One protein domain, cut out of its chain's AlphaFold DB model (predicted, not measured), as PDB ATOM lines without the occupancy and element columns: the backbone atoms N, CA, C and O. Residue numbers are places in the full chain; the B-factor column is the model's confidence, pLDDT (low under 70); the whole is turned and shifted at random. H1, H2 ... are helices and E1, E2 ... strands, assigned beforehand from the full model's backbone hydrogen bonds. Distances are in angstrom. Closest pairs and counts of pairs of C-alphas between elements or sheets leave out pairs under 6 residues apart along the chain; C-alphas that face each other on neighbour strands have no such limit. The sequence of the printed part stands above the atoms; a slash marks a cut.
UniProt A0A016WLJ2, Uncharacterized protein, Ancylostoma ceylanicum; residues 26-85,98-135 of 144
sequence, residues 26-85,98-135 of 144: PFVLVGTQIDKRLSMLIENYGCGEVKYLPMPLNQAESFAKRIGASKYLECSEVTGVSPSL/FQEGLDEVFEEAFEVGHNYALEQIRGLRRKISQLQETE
ATOM      1  N   PRO A  26     -48.471 -16.766 -47.235       92.06
ATOM      2  CA  PRO A  26     -48.470 -18.110 -46.680       92.06
ATOM      3  C   PRO A  26     -47.701 -18.150 -45.361       92.06
ATOM      4  O   PRO A  26     -46.727 -17.423 -45.163       92.06
ATOM      5  N   PHE A  27     -48.136 -19.023 -44.461       91.25
ATOM      6  CA  PHE A  27     -47.525 -19.197 -43.151       91.25
ATOM      7  C   PHE A  27     -47.612 -20.656 -42.707       91.25
ATOM      8  O   PHE A  27     -48.466 -21.416 -43.171       91.25
ATOM      9  N   VAL A  28     -46.734 -21.042 -41.786       91.12
ATOM     10  CA  VAL A  28     -46.676 -22.386 -41.204       91.12
ATOM     11  C   VAL A  28     -47.133 -22.314 -39.749       91.12
ATOM     12  O   VAL A  28     -46.764 -21.387 -39.028       91.12
ATOM     13  N   LEU A  29     -47.950 -23.276 -39.313       91.00
ATOM     14  CA  LEU A  29     -48.306 -23.439 -37.904       91.00
ATOM     15  C   LEU A  29     -47.332 -24.424 -37.248       91.00
ATOM     16  O   LEU A  29     -47.201 -25.551 -37.721       91.00
ATOM     17  N   VAL A  30     -46.694 -24.017 -36.151       90.25
ATOM     18  CA  VAL A  30     -45.707 -24.841 -35.436       90.25
ATOM     19  C   VAL A  30     -46.234 -25.218 -34.053       90.25
ATOM     20  O   VAL A  30     -46.540 -24.346 -33.238       90.25
ATOM     21  N   GLY A  31     -46.347 -26.518 -33.789       87.50
ATOM     22  CA  GLY A  31     -46.583 -27.074 -32.460       87.50
ATOM     23  C   GLY A  31     -45.257 -27.299 -31.736       87.50
ATOM     24  O   GLY A  31     -44.429 -28.083 -32.184       87.50
ATOM     25  N   THR A  32     -45.039 -26.621 -30.614       84.38
ATOM     26  CA  THR A  32     -43.806 -26.762 -29.825       84.38
ATOM     27  C   THR A  32     -43.994 -27.715 -28.644       84.38
ATOM     28  O   THR A  32     -45.121 -28.035 -28.259       84.38
ATOM     29  N   GLN A  33     -42.881 -28.126 -28.029       79.88
ATOM     30  CA  GLN A  33     -42.847 -28.956 -26.815       79.88
ATOM     31  C   GLN A  33     -43.472 -30.345 -27.014       79.88
ATOM     32  O   GLN A  33     -44.215 -30.847 -26.162       79.88
ATOM     33  N   ILE A  34     -43.206 -30.964 -28.167       78.75
ATOM     34  CA  ILE A  34     -43.770 -32.274 -28.502       78.75
ATOM     35  C   ILE A  34     -43.325 -33.389 -27.541       78.75
ATOM     36  O   ILE A  34     -44.072 -34.338 -27.288       78.75
ATOM     37  N   ASP A  35     -42.156 -33.230 -26.928       73.69
ATOM     38  CA  ASP A  35     -41.612 -34.083 -25.870       73.69
ATOM     39  C   ASP A  35     -42.611 -34.303 -24.721       73.69
ATOM     40  O   ASP A  35     -42.753 -35.414 -24.204       73.69
ATOM     41  N   LYS A  36     -43.412 -33.289 -24.387       70.00
ATOM     42  CA  LYS A  36     -44.418 -33.369 -23.323       70.00
ATOM     43  C   LYS A  36     -45.685 -34.135 -23.710       70.00
ATOM     44  O   LYS A  36     -46.405 -34.594 -22.826       70.00
ATOM     45  N   ARG A  37     -45.974 -34.290 -25.009       68.75
ATOM     46  CA  ARG A  37     -47.029 -35.204 -25.488       68.75
ATOM     47  C   ARG A  37     -46.569 -36.660 -25.437       68.75
ATOM     48  O   ARG A  37     -47.406 -37.546 -25.297       68.75
ATOM     49  N   LEU A  38     -45.264 -36.895 -25.574       64.31
ATOM     50  CA  LEU A  38     -44.650 -38.224 -25.594       64.31
ATOM     51  C   LEU A  38     -44.289 -38.741 -24.194       64.31
ATOM     52  O   LEU A  38     -44.210 -39.951 -23.989       64.31
ATOM     53  N   SER A  39     -44.094 -37.848 -23.223       63.81
ATOM     54  CA  SER A  39     -43.827 -38.239 -21.841       63.81
ATOM     55  C   SER A  39     -45.068 -38.880 -21.202       63.81
ATOM     56  O   SER A  39     -46.131 -38.265 -21.120       63.81
ATOM     57  N   MET A  40     -44.934 -40.116 -20.704       50.69
ATOM     58  CA  MET A  40     -45.995 -40.844 -19.979       50.69
ATOM     59  C   MET A  40     -46.433 -40.142 -18.682       50.69
ATOM     60  O   MET A  40     -47.470 -40.479 -18.111       50.69
ATOM     61  N   LEU A  41     -45.648 -39.166 -18.220       51.62
ATOM     62  CA  LEU A  41     -45.896 -38.377 -17.026       51.62
ATOM     63  C   LEU A  41     -46.435 -36.998 -17.425       51.62
ATOM     64  O   LEU A  41     -45.735 -35.988 -17.379       51.62
ATOM     65  N   ILE A  42     -47.702 -36.951 -17.837       56.00
ATOM     66  CA  ILE A  42     -48.429 -35.688 -18.016       56.00
ATOM     67  C   ILE A  42     -48.839 -35.193 -16.621       56.00
ATOM     68  O   ILE A  42     -50.014 -35.187 -16.248       56.00
ATOM     69  N   GLU A  43     -47.857 -34.828 -15.801       52.84
ATOM     70  CA  GLU A  43     -48.116 -34.145 -14.540       52.84
ATOM     71  C   GLU A  43     -48.486 -32.692 -14.850       52.84
ATOM     72  O   GLU A  43     -47.650 -31.803 -14.952       52.84
ATOM     73  N   ASN A  44     -49.793 -32.474 -15.014       55.16
ATOM     74  CA  ASN A  44     -50.455 -31.172 -14.977       55.16
ATOM     75  C   ASN A  44     -50.047 -30.185 -16.086       55.16
ATOM     76  O   ASN A  44     -49.402 -29.166 -15.842       55.16
ATOM     77  N   TYR A  45     -50.583 -30.375 -17.294       56.41
ATOM     78  CA  TYR A  45     -50.920 -29.195 -18.092       56.41
ATOM     79  C   TYR A  45     -52.099 -28.501 -17.410       56.41
ATOM     80  O   TYR A  45     -53.230 -28.975 -17.507       56.41
ATOM     81  N   GLY A  46     -51.830 -27.418 -16.683       53.25
ATOM     82  CA  GLY A  46     -52.851 -26.616 -16.009       53.25
ATOM     83  C   GLY A  46     -52.414 -26.092 -14.641       53.25
ATOM     84  O   GLY A  46     -51.481 -26.598 -14.028       53.25
ATOM     85  N   CYS A  47     -53.108 -25.064 -14.159       45.53
ATOM     86  CA  CYS A  47     -53.015 -24.576 -12.785       45.53
ATOM     87  C   CYS A  47     -54.367 -24.853 -12.104       45.53
ATOM     88  O   CYS A  47     -55.396 -24.394 -12.601       45.53
ATOM     89  N   GLY A  48     -54.383 -25.614 -11.003       62.56
ATOM     90  CA  GLY A  48     -55.602 -25.934 -10.238       62.56
ATOM     91  C   GLY A  48     -56.311 -27.237 -10.651       62.56
ATOM     92  O   GLY A  48     -55.663 -28.225 -10.978       62.56
ATOM     93  N   GLU A  49     -57.651 -27.253 -10.600       53.31
ATOM     94  CA  GLU A  49     -58.502 -28.449 -10.807       53.31
ATOM     95  C   GLU A  49     -58.682 -28.870 -12.278       53.31
ATOM     96  O   GLU A  49     -59.183 -29.962 -12.561       53.31
ATOM     97  N   VAL A  50     -58.290 -28.025 -13.237       56.50
ATOM     98  CA  VAL A  50     -58.485 -28.298 -14.667       56.50
ATOM     99  C   VAL A  50     -57.236 -28.949 -15.246       56.50
ATOM    100  O   VAL A  50     -56.216 -28.292 -15.455       56.50
ATOM    101  N   LYS A  51     -57.341 -30.245 -15.536       63.59
ATOM    102  CA  LYS A  51     -56.325 -31.002 -16.271       63.59
ATOM    103  C   LYS A  51     -56.577 -30.870 -17.771       63.59
ATOM    104  O   LYS A  51     -57.646 -31.249 -18.249       63.59
ATOM    105  N   TYR A  52     -55.600 -30.355 -18.511       67.06
ATOM    106  CA  TYR A  52     -55.624 -30.342 -19.972       67.06
ATOM    107  C   TYR A  52     -54.900 -31.569 -20.529       67.06
ATOM    108  O   TYR A  52     -53.907 -32.033 -19.969       67.06
ATOM    109  N   LEU A  53     -55.405 -32.088 -21.648       70.94
ATOM    110  CA  LEU A  53     -54.721 -33.115 -22.426       70.94
ATOM    111  C   LEU A  53     -53.889 -32.444 -23.530       70.94
ATOM    112  O   LEU A  53     -54.347 -31.444 -24.095       70.94
ATOM    113  N   PRO A  54     -52.703 -32.981 -23.865       75.25
ATOM    114  CA  PRO A  54     -51.943 -32.537 -25.025       75.25
ATOM    115  C   PRO A  54     -52.787 -32.604 -26.299       75.25
ATOM    116  O   PRO A  54     -53.575 -33.535 -26.477       75.25
ATOM    117  N   MET A  55     -52.603 -31.642 -27.206       81.19
ATOM    118  CA  MET A  55     -53.306 -31.635 -28.489       81.19
ATOM    119  C   MET A  55     -52.847 -32.829 -29.353       81.19
ATOM    120  O   MET A  55     -51.649 -32.933 -29.640       81.19
ATOM    121  N   PRO A  56     -53.756 -33.724 -29.784       82.94
ATOM    122  CA  PRO A  56     -53.432 -34.807 -30.709       82.94
ATOM    123  C   PRO A  56     -53.038 -34.285 -32.097       82.94
ATOM    124  O   PRO A  56     -53.588 -33.284 -32.561       82.94
ATOM    125  N   LEU A  57     -52.147 -35.004 -32.788       82.94
ATOM    126  CA  LEU A  57     -51.626 -34.623 -34.108       82.94
ATOM    127  C   LEU A  57     -52.744 -34.360 -35.133       82.94
ATOM    128  O   LEU A  57     -52.799 -33.294 -35.738       82.94
ATOM    129  N   ASN A  58     -53.700 -35.283 -35.263       86.31
ATOM    130  CA  ASN A  58     -54.821 -35.148 -36.200       86.31
ATOM    131  C   ASN A  58     -55.683 -33.898 -35.932       86.31
ATOM    132  O   ASN A  58     -56.200 -33.269 -36.861       86.31
ATOM    133  N   GLN A  59     -55.850 -33.525 -34.660       87.88
ATOM    134  CA  GLN A  59     -56.592 -32.336 -34.261       87.88
ATOM    135  C   GLN A  59     -55.812 -31.063 -34.598       87.88
ATOM    136  O   GLN A  59     -56.412 -30.096 -35.074       87.88
ATOM    137  N   ALA A  60     -54.496 -31.075 -34.394       86.56
ATOM    138  CA  ALA A  60     -53.619 -29.960 -34.711       86.56
ATOM    139  C   ALA A  60     -53.530 -29.706 -36.226       86.56
ATOM    140  O   ALA A  60     -53.720 -28.576 -36.672       86.56
ATOM    141  N   GLU A  61     -53.385 -30.757 -37.037       87.62
ATOM    142  CA  GLU A  61     -53.415 -30.659 -38.504       87.62
ATOM    143  C   GLU A  61     -54.759 -30.135 -39.022       87.62
ATOM    144  O   GLU A  61     -54.817 -29.276 -39.907       87.62
ATOM    145  N   SER A  62     -55.864 -30.633 -38.458       90.19
ATOM    146  CA  SER A  62     -57.208 -30.165 -38.808       90.19
ATOM    147  C   SER A  62     -57.393 -28.690 -38.454       90.19
ATOM    148  O   SER A  62     -58.050 -27.946 -39.185       90.19
ATOM    149  N   PHE A  63     -56.804 -28.249 -37.341       88.56
ATOM    150  CA  PHE A  63     -56.799 -26.847 -36.955       88.56
ATOM    151  C   PHE A  63     -55.965 -25.998 -37.916       88.56
ATOM    152  O   PHE A  63     -56.490 -25.005 -38.410       88.56
ATOM    153  N   ALA A  64     -54.745 -26.417 -38.258       90.12
ATOM    154  CA  ALA A  64     -53.875 -25.727 -39.212       90.12
ATOM    155  C   ALA A  64     -54.568 -25.489 -40.564       90.12
ATOM    156  O   ALA A  64     -54.594 -24.370 -41.075       90.12
ATOM    157  N   LYS A  65     -55.224 -26.527 -41.100       90.31
ATOM    158  CA  LYS A  65     -56.009 -26.429 -42.339       90.31
ATOM    159  C   LYS A  65     -57.158 -25.434 -42.211       90.31
ATOM    160  O   LYS A  65     -57.367 -24.616 -43.102       90.31
ATOM    161  N   ARG A  66     -57.893 -25.477 -41.096       89.38
ATOM    162  CA  ARG A  66     -59.035 -24.585 -40.843       89.38
ATOM    163  C   ARG A  66     -58.634 -23.110 -40.799       89.38
ATOM    164  O   ARG A  66     -59.435 -22.267 -41.183       89.38
ATOM    165  N   ILE A  67     -57.424 -22.807 -40.338       86.88
ATOM    166  CA  ILE A  67     -56.927 -21.430 -40.217       86.88
ATOM    167  C   ILE A  67     -56.191 -20.945 -41.476       86.88
ATOM    168  O   ILE A  67     -55.741 -19.806 -41.518       86.88
ATOM    169  N   GLY A  68     -56.064 -21.791 -42.504       89.25
ATOM    170  CA  GLY A  68     -55.391 -21.445 -43.757       89.25
ATOM    171  C   GLY A  68     -53.863 -21.500 -43.699       89.25
ATOM    172  O   GLY A  68     -53.212 -20.888 -44.543       89.25
ATOM    173  N   ALA A  69     -53.286 -22.221 -42.733       90.56
ATOM    174  CA  ALA A  69     -51.848 -22.466 -42.717       90.56
ATOM    175  C   ALA A  69     -51.445 -23.355 -43.905       90.56
ATOM    176  O   ALA A  69     -52.152 -24.299 -44.262       90.56
ATOM    177  N   SER A  70     -50.283 -23.080 -44.493       92.62
ATOM    178  CA  SER A  70     -49.725 -23.856 -45.604       92.62
ATOM    179  C   SER A  70     -49.232 -25.231 -45.156       92.62
ATOM    180  O   SER A  70     -49.338 -26.195 -45.909       92.62
ATOM    181  N   LYS A  71     -48.720 -25.328 -43.924       91.50
ATOM    182  CA  LYS A  71     -48.238 -26.573 -43.320       91.50
ATOM    183  C   LYS A  71     -48.418 -26.538 -41.800       91.50
ATOM    184  O   LYS A  71     -48.512 -25.460 -41.208       91.50
ATOM    185  N   TYR A  72     -48.478 -27.718 -41.190       90.88
ATOM    186  CA  TYR A  72     -48.365 -27.914 -39.746       90.88
ATOM    187  C   TYR A  72     -47.097 -28.712 -39.464       90.88
ATOM    188  O   TYR A  72     -46.895 -29.741 -40.104       90.88
ATOM    189  N   LEU A  73     -46.264 -28.234 -38.543       88.62
ATOM    190  CA  LEU A  73     -45.017 -28.884 -38.143       88.62
ATOM    191  C   LEU A  73     -44.940 -28.961 -36.622       88.62
ATOM    192  O   LEU A  73     -45.520 -28.124 -35.928       88.62
ATOM    193  N   GLU A  74     -44.226 -29.950 -36.099       85.88
ATOM    194  CA  GLU A  74     -44.029 -30.123 -34.662       85.88
ATOM    195  C   GLU A  74     -42.554 -30.244 -34.337       85.88
ATOM    196  O   GLU A  74     -41.847 -30.996 -34.996       85.88
ATOM    197  N   CYS A  75     -42.116 -29.550 -33.293       81.69
ATOM    198  CA  CYS A  75     -40.732 -29.596 -32.850       81.69
ATOM    199  C   CYS A  75     -40.612 -29.648 -31.326       81.69
ATOM    200  O   CYS A  75     -41.489 -29.216 -30.563       81.69
ATOM    201  N   SER A  76     -39.489 -30.196 -30.876       76.69
ATOM    202  CA  SER A  76     -39.045 -30.181 -29.486       76.69
ATOM    203  C   SER A  76     -37.652 -29.581 -29.456       76.69
ATOM    204  O   SER A  76     -36.719 -30.152 -30.014       76.69
ATOM    205  N   GLU A  77     -37.510 -28.447 -28.774       69.12
ATOM    206  CA  GLU A  77     -36.207 -27.826 -28.510       69.12
ATOM    207  C   GLU A  77     -35.326 -28.716 -27.617       69.12
ATOM    208  O   GLU A  77     -34.106 -28.653 -27.680       69.12
ATOM    209  N   VAL A  78     -35.945 -29.573 -26.797       64.81
ATOM    210  CA  VAL A  78     -35.251 -30.402 -25.802       64.81
ATOM    211  C   VAL A  78     -34.697 -31.687 -26.411       64.81
ATOM    212  O   VAL A  78     -33.669 -32.183 -25.964       64.81
ATOM    213  N   THR A  79     -35.391 -32.258 -27.397       60.53
ATOM    214  CA  THR A  79     -35.028 -33.556 -27.988       60.53
ATOM    215  C   THR A  79     -34.529 -33.441 -29.420       60.53
ATOM    216  O   THR A  79     -33.948 -34.404 -29.903       60.53
ATOM    217  N   GLY A  80     -34.750 -32.314 -30.100       55.03
ATOM    218  CA  GLY A  80     -34.335 -32.141 -31.491       55.03
ATOM    219  C   GLY A  80     -35.075 -33.025 -32.486       55.03
ATOM    220  O   GLY A  80     -34.561 -33.260 -33.566       55.03
ATOM    221  N   VAL A  81     -36.254 -33.555 -32.136       54.84
ATOM    222  CA  VAL A  81     -36.980 -34.528 -32.972       54.84
ATOM    223  C   VAL A  81     -38.283 -33.930 -33.499       54.84
ATOM    224  O   VAL A  81     -39.109 -33.461 -32.708       54.84
ATOM    225  N   SER A  82     -38.492 -34.038 -34.812       52.72
ATOM    226  CA  SER A  82     -39.804 -33.969 -35.465       52.72
ATOM    227  C   SER A  82     -40.418 -35.380 -35.514       52.72
ATOM    228  O   SER A  82     -39.751 -36.321 -35.951       52.72
ATOM    229  N   PRO A  83     -41.682 -35.604 -35.108       53.22
ATOM    230  CA  PRO A  83     -42.279 -36.950 -35.071       53.22
ATOM    231  C   PRO A  83     -42.413 -37.652 -36.432       53.22
ATOM    232  O   PRO A  83     -42.754 -38.833 -36.476       53.22
ATOM    233  N   SER A  84     -42.175 -36.949 -37.538       51.34
ATOM    234  CA  SER A  84     -42.230 -37.465 -38.909       51.34
ATOM    235  C   SER A  84     -41.222 -38.584 -39.200       51.34
ATOM    236  O   SER A  84     -41.417 -39.309 -40.174       51.34
ATOM    237  N   LEU A  85     -40.190 -38.774 -38.365       48.25
ATOM    238  CA  LEU A  85     -39.092 -39.711 -38.628       48.25
ATOM    239  C   LEU A  85     -38.863 -40.766 -37.530       48.25
ATOM    240  O   LEU A  85     -37.737 -41.176 -37.276       48.25
ATOM    241  N   PHE A  98     -29.258 -32.889 -31.436       46.31
ATOM    242  CA  PHE A  98     -30.474 -32.265 -30.899       46.31
ATOM    243  C   PHE A  98     -31.030 -31.108 -31.769       46.31
ATOM    244  O   PHE A  98     -31.929 -30.393 -31.329       46.31
ATOM    245  N   GLN A  99     -30.519 -30.901 -32.987       48.72
ATOM    246  CA  GLN A  99     -30.863 -29.771 -33.857       48.72
ATOM    247  C   GLN A  99     -31.830 -30.135 -35.003       48.72
ATOM    248  O   GLN A  99     -32.569 -29.260 -35.458       48.72
ATOM    249  N   GLU A 100     -31.894 -31.405 -35.424       54.91
ATOM    250  CA  GLU A 100     -32.525 -31.809 -36.696       54.91
ATOM    251  C   GLU A 100     -34.001 -31.386 -36.808       54.91
ATOM    252  O   GLU A 100     -34.417 -30.785 -37.796       54.91
ATOM    253  N   GLY A 101     -34.800 -31.595 -35.762       62.25
ATOM    254  CA  GLY A 101     -36.228 -31.275 -35.788       62.25
ATOM    255  C   GLY A 101     -36.566 -29.782 -35.699       62.25
ATOM    256  O   GLY A 101     -37.684 -29.382 -36.020       62.25
ATOM    257  N   LEU A 102     -35.635 -28.935 -35.249       70.81
ATOM    258  CA  LEU A 102     -35.812 -27.480 -35.320       70.81
ATOM    259  C   LEU A 102     -35.436 -26.958 -36.703       70.81
ATOM    260  O   LEU A 102     -36.159 -26.119 -37.243       70.81
ATOM    261  N   ASP A 103     -34.349 -27.470 -37.273       78.69
ATOM    262  CA  ASP A 103     -33.876 -27.070 -38.596       78.69
ATOM    263  C   ASP A 103     -34.916 -27.410 -39.672       78.69
ATOM    264  O   ASP A 103     -35.257 -26.543 -40.476       78.69
ATOM    265  N   GLU A 104     -35.554 -28.582 -39.592       79.94
ATOM    266  CA  GLU A 104     -36.670 -28.962 -40.471       79.94
ATOM    267  C   GLU A 104     -37.818 -27.937 -40.462       79.94
ATOM    268  O   GLU A 104     -38.374 -27.603 -41.510       79.94
ATOM    269  N   VAL A 105     -38.178 -27.391 -39.291       86.19
ATOM    270  CA  VAL A 105     -39.240 -26.375 -39.195       86.19
ATOM    271  C   VAL A 105     -38.872 -25.120 -39.979       86.19
ATOM    272  O   VAL A 105     -39.729 -24.531 -40.649       86.19
ATOM    273  N   PHE A 106     -37.611 -24.703 -39.898       88.62
ATOM    274  CA  PHE A 106     -37.127 -23.527 -40.609       88.62
ATOM    275  C   PHE A 106     -36.946 -23.781 -42.103       88.62
ATOM    276  O   PHE A 106     -37.320 -22.914 -42.893       88.62
ATOM    277  N   GLU A 107     -36.437 -24.944 -42.501       89.75
ATOM    278  CA  GLU A 107     -36.282 -25.323 -43.907       89.75
ATOM    279  C   GLU A 107     -37.632 -25.353 -44.629       89.75
ATOM    280  O   GLU A 107     -37.800 -24.746 -45.688       89.75
ATOM    281  N   GLU A 108     -38.639 -25.961 -44.008       88.94
ATOM    282  CA  GLU A 108     -39.996 -26.033 -44.546       88.94
ATOM    283  C   GLU A 108     -40.668 -24.657 -44.619       88.94
ATOM    284  O   GLU A 108     -41.320 -24.307 -45.609       88.94
ATOM    285  N   ALA A 109     -40.490 -23.823 -43.590       91.56
ATOM    286  CA  ALA A 109     -40.972 -22.447 -43.623       91.56
ATOM    287  C   ALA A 109     -40.273 -21.626 -44.721       91.56
ATOM    288  O   ALA A 109     -40.917 -20.813 -45.398       91.56
ATOM    289  N   PHE A 110     -38.973 -21.852 -44.924       93.81
ATOM    290  CA  PHE A 110     -38.198 -21.212 -45.977       93.81
ATOM    291  C   PHE A 110     -38.697 -21.621 -47.361       93.81
ATOM    292  O   PHE A 110     -38.919 -20.749 -48.198       93.81
ATOM    293  N   GLU A 111     -38.943 -22.911 -47.601       94.56
ATOM    294  CA  GLU A 111     -39.468 -23.396 -48.877       94.56
ATOM    295  C   GLU A 111     -40.826 -22.758 -49.210       94.56
ATOM    296  O   GLU A 111     -41.031 -22.254 -50.323       94.56
ATOM    297  N   VAL A 112     -41.736 -22.698 -48.233       94.00
ATOM    298  CA  VAL A 112     -43.044 -22.040 -48.383       94.00
ATOM    299  C   VAL A 112     -42.880 -20.565 -48.769       94.00
ATOM    300  O   VAL A 112     -43.505 -20.095 -49.728       94.00
ATOM    301  N   GLY A 113     -42.021 -19.829 -48.058       93.81
ATOM    302  CA  GLY A 113     -41.758 -18.416 -48.332       93.81
ATOM    303  C   GLY A 113     -41.078 -18.182 -49.684       93.81
ATOM    304  O   GLY A 113     -41.454 -17.273 -50.429       93.81
ATOM    305  N   HIS A 114     -40.112 -19.027 -50.037       95.00
ATOM    306  CA  HIS A 114     -39.367 -18.952 -51.287       95.00
ATOM    307  C   HIS A 114     -40.274 -19.191 -52.501       95.00
ATOM    308  O   HIS A 114     -40.285 -18.383 -53.434       95.00
ATOM    309  N   ASN A 115     -41.104 -20.237 -52.465       94.81
ATOM    310  CA  ASN A 115     -42.067 -20.528 -53.528       94.81
ATOM    311  C   ASN A 115     -43.052 -19.372 -53.736       94.81
ATOM    312  O   ASN A 115     -43.320 -18.967 -54.870       94.81
ATOM    313  N   TYR A 116     -43.538 -18.778 -52.647       94.25
ATOM    314  CA  TYR A 116     -44.393 -17.600 -52.724       94.25
ATOM    315  C   TYR A 116     -43.691 -16.401 -53.363       94.25
ATOM    316  O   TYR A 116     -44.253 -15.776 -54.264       94.25
ATOM    317  N   ALA A 117     -42.454 -16.101 -52.961       93.31
ATOM    318  CA  ALA A 117     -41.676 -15.012 -53.544       93.31
ATOM    319  C   ALA A 117     -41.469 -15.199 -55.057       93.31
ATOM    320  O   ALA A 117     -41.640 -14.251 -55.830       93.31
ATOM    321  N   LEU A 118     -41.173 -16.426 -55.500       93.75
ATOM    322  CA  LEU A 118     -41.053 -16.750 -56.923       93.75
ATOM    323  C   LEU A 118     -42.357 -16.495 -57.685       93.75
ATOM    324  O   LEU A 118     -42.320 -15.906 -58.769       93.75
ATOM    325  N   GLU A 119     -43.505 -16.878 -57.128       91.94
ATOM    326  CA  GLU A 119     -44.804 -16.608 -57.751       91.94
ATOM    327  C   GLU A 119     -45.135 -15.113 -57.806       91.94
ATOM    328  O   GLU A 119     -45.627 -14.634 -58.833       91.94
ATOM    329  N   GLN A 120     -44.783 -14.334 -56.777       90.94
ATOM    330  CA  GLN A 120     -44.940 -12.877 -56.815       90.94
ATOM    331  C   GLN A 120     -44.086 -12.243 -57.922       90.94
ATOM    332  O   GLN A 120     -44.579 -11.419 -58.699       90.94
ATOM    333  N   ILE A 121     -42.827 -12.669 -58.063       91.81
ATOM    334  CA  ILE A 121     -41.927 -12.191 -59.122       91.81
ATOM    335  C   ILE A 121     -42.475 -12.562 -60.505       91.81
ATOM    336  O   ILE A 121     -42.496 -11.725 -61.414       91.81
ATOM    337  N   ARG A 122     -42.950 -13.800 -60.684       91.12
ATOM    338  CA  ARG A 122     -43.573 -14.264 -61.936       91.12
ATOM    339  C   ARG A 122     -44.814 -13.442 -62.276       91.12
ATOM    340  O   ARG A 122     -44.960 -13.006 -63.418       91.12
ATOM    341  N   GLY A 123     -45.679 -13.193 -61.295       89.12
ATOM    342  CA  GLY A 123     -46.871 -12.364 -61.451       89.12
ATOM    343  C   GLY A 123     -46.537 -10.929 -61.860       89.12
ATOM    344  O   GLY A 123     -47.154 -10.396 -62.784       89.12
ATOM    345  N   LEU A 124     -45.523 -10.324 -61.237       88.12
ATOM    346  CA  LEU A 124     -45.066  -8.978 -61.577       88.12
ATOM    347  C   LEU A 124     -44.526  -8.901 -63.011       88.12
ATOM    348  O   LEU A 124     -44.909  -8.006 -63.761       88.12
ATOM    349  N   ARG A 125     -43.697  -9.869 -63.420       87.00
ATOM    350  CA  ARG A 125     -43.155  -9.934 -64.788       87.00
ATOM    351  C   ARG A 125     -44.262  -9.999 -65.839       87.00
ATOM    352  O   ARG A 125     -44.219  -9.234 -66.794       87.00
ATOM    353  N   ARG A 126     -45.286 -10.838 -65.630       88.00
ATOM    354  CA  ARG A 126     -46.441 -10.935 -66.545       88.00
ATOM    355  C   ARG A 126     -47.177  -9.598 -66.689       88.00
ATOM    356  O   ARG A 126     -47.525  -9.219 -67.802       88.00
ATOM    357  N   LYS A 127     -47.378  -8.868 -65.584       86.69
ATOM    358  CA  LYS A 127     -48.022  -7.541 -65.601       86.69
ATOM    359  C   LYS A 127     -47.198  -6.510 -66.377       86.69
ATOM    360  O   LYS A 127     -47.763  -5.743 -67.147       86.69
ATOM    361  N   ILE A 128     -45.875  -6.513 -66.204       85.75
ATOM    362  CA  ILE A 128     -44.970  -5.612 -66.935       85.75
ATOM    363  C   ILE A 128     -45.018  -5.893 -68.441       85.75
ATOM    364  O   ILE A 128     -45.125  -4.954 -69.225       85.75
ATOM    365  N   SER A 129     -44.990  -7.166 -68.849       80.38
ATOM    366  CA  SER A 129     -45.072  -7.539 -70.266       80.38
ATOM    367  C   SER A 129     -46.370  -7.058 -70.923       80.38
ATOM    368  O   SER A 129     -46.321  -6.501 -72.013       80.38
ATOM    369  N   GLN A 130     -47.513  -7.186 -70.242       77.62
ATOM    370  CA  GLN A 130     -48.799  -6.701 -70.762       77.62
ATOM    371  C   GLN A 130     -48.830  -5.175 -70.936       77.62
ATOM    372  O   GLN A 130     -49.353  -4.683 -71.931       77.62
ATOM    373  N   LEU A 131     -48.237  -4.422 -70.004       74.31
ATOM    374  CA  LEU A 131     -48.158  -2.959 -70.091       74.31
ATOM    375  C   LEU A 131     -47.277  -2.488 -71.261       74.31
ATOM    376  O   LEU A 131     -47.600  -1.497 -71.912       74.31
ATOM    377  N   GLN A 132     -46.190  -3.203 -71.559       71.50
ATOM    378  CA  GLN A 132     -45.310  -2.880 -72.689       71.50
ATOM    379  C   GLN A 132     -45.961  -3.144 -74.054       71.50
ATOM    380  O   GLN A 132     -45.660  -2.436 -75.012       71.50
ATOM    381  N   GLU A 133     -46.864  -4.121 -74.155       63.16
ATOM    382  CA  GLU A 133     -47.617  -4.388 -75.389       63.16
ATOM    383  C   GLU A 133     -48.692  -3.327 -75.675       63.16
ATOM    384  O   GLU A 133     -49.070  -3.132 -76.830       63.16
ATOM    385  N   THR A 134     -49.157  -2.611 -74.648       60.25
ATOM    386  CA  THR A 134     -50.178  -1.560 -74.782       60.25
ATOM    387  C   THR A 134     -49.631  -0.167 -75.110       60.25
ATOM    388  O   THR A 134     -50.421   0.730 -75.402       60.25
ATOM    389  N   GLU A 135     -48.310   0.040 -75.100       56.81
ATOM    390  CA  GLU A 135     -47.720   1.333 -75.470       56.81
ATOM    391  C   GLU A 135     -47.815   1.559 -76.996       56.81
ATOM    392  O   GLU A 135     -47.276   0.768 -77.781       56.81
TER     393      GLU A 135
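Overview. This is residues 26 to 85 and 98 to 135 of the 144 residues of an uncharacterized protein of Ancylostoma ceylanicum (UniProt A0A016WLJ2). What does the model look like at first sight? A small sheet of two parallel strands, E1 and E2, lies between two helices, with H2 on one side and the first part of H3 on the other, and residues 117 to 135, of which 117 to 133 belong to H3, stick out as a long arm. At the other end of the long axis lies a loop without a named element, residues 39 to 56. What is it built of? The printed part has 98 residues, with named elements in the order E1, H1, H2, E2, H3, and it is mostly helix. How large is it? It is extended, with a radius of gyration of the C-alphas of 20.0 A and spans of 71 by 30 by 20 A, the length owing much to the arm.

Along the chain. Where does the first element begin, and what follows? E1, residues 28 to 32, begins at C-alpha 28 at (-46.676, -22.386, -41.204) and is 12.5 A long. H1 is residues 35 to 38, 5.1 A long, and H2 is residues 57 to 66, 14.2 A long. Which elements close the list? E2 is residues 71 to 75, 13.2 A long. H3, residues 100 to 133, is 49.8 A long and ends at C-alpha 133 at (-47.617, -4.388, -75.389).

Arrangement. How are the strands paired? E1 and E2 are parallel at 23 degrees; N 31 and O 73 are 2.8 A apart and N 73 and O 29 are 3.0 A apart, both within hydrogen-bond range. E1, H1, H2 and E2 form a strand-helix-strand unit, two parallel neighbour strands with helices between them, with a right-handed crossover. Which residues of the helices come near the strands? The closest C-alphas of H2 and E2 are those of Glu 61 and Tyr 72, 5.9 A apart. The closest C-alphas of E2 and H3 are those of Cys 75 and Gly 101, 5.6 A apart. Which parts stay apart? H1 is apart from H2 and from H3, and only just apart from E2 at 8.3 A; H2 and H3 are apart. How are the helix backbones formed? In H2 every O i to N i+4 pair is within hydrogen-bond range, in H3 29 of 30 are, and H1 is too short for such a pair.

Size, cuts and confidence. How far does it reach? The two C-alphas farthest apart, those of Glu 49 and Glu 135, are 72.0 A apart. Where is the chain interrupted, and which link is long? Residues 86 to 97 are not printed, with C-alphas 85 and 98 13.8 A apart across the cut; the link from H1 to H2 is long, with 18 residues. Where is confidence low? The mean pLDDT of the printed part is 76.9, and residues 37 to 52, 77 to 85, 98 to 101 and 133 to 135 are under 70.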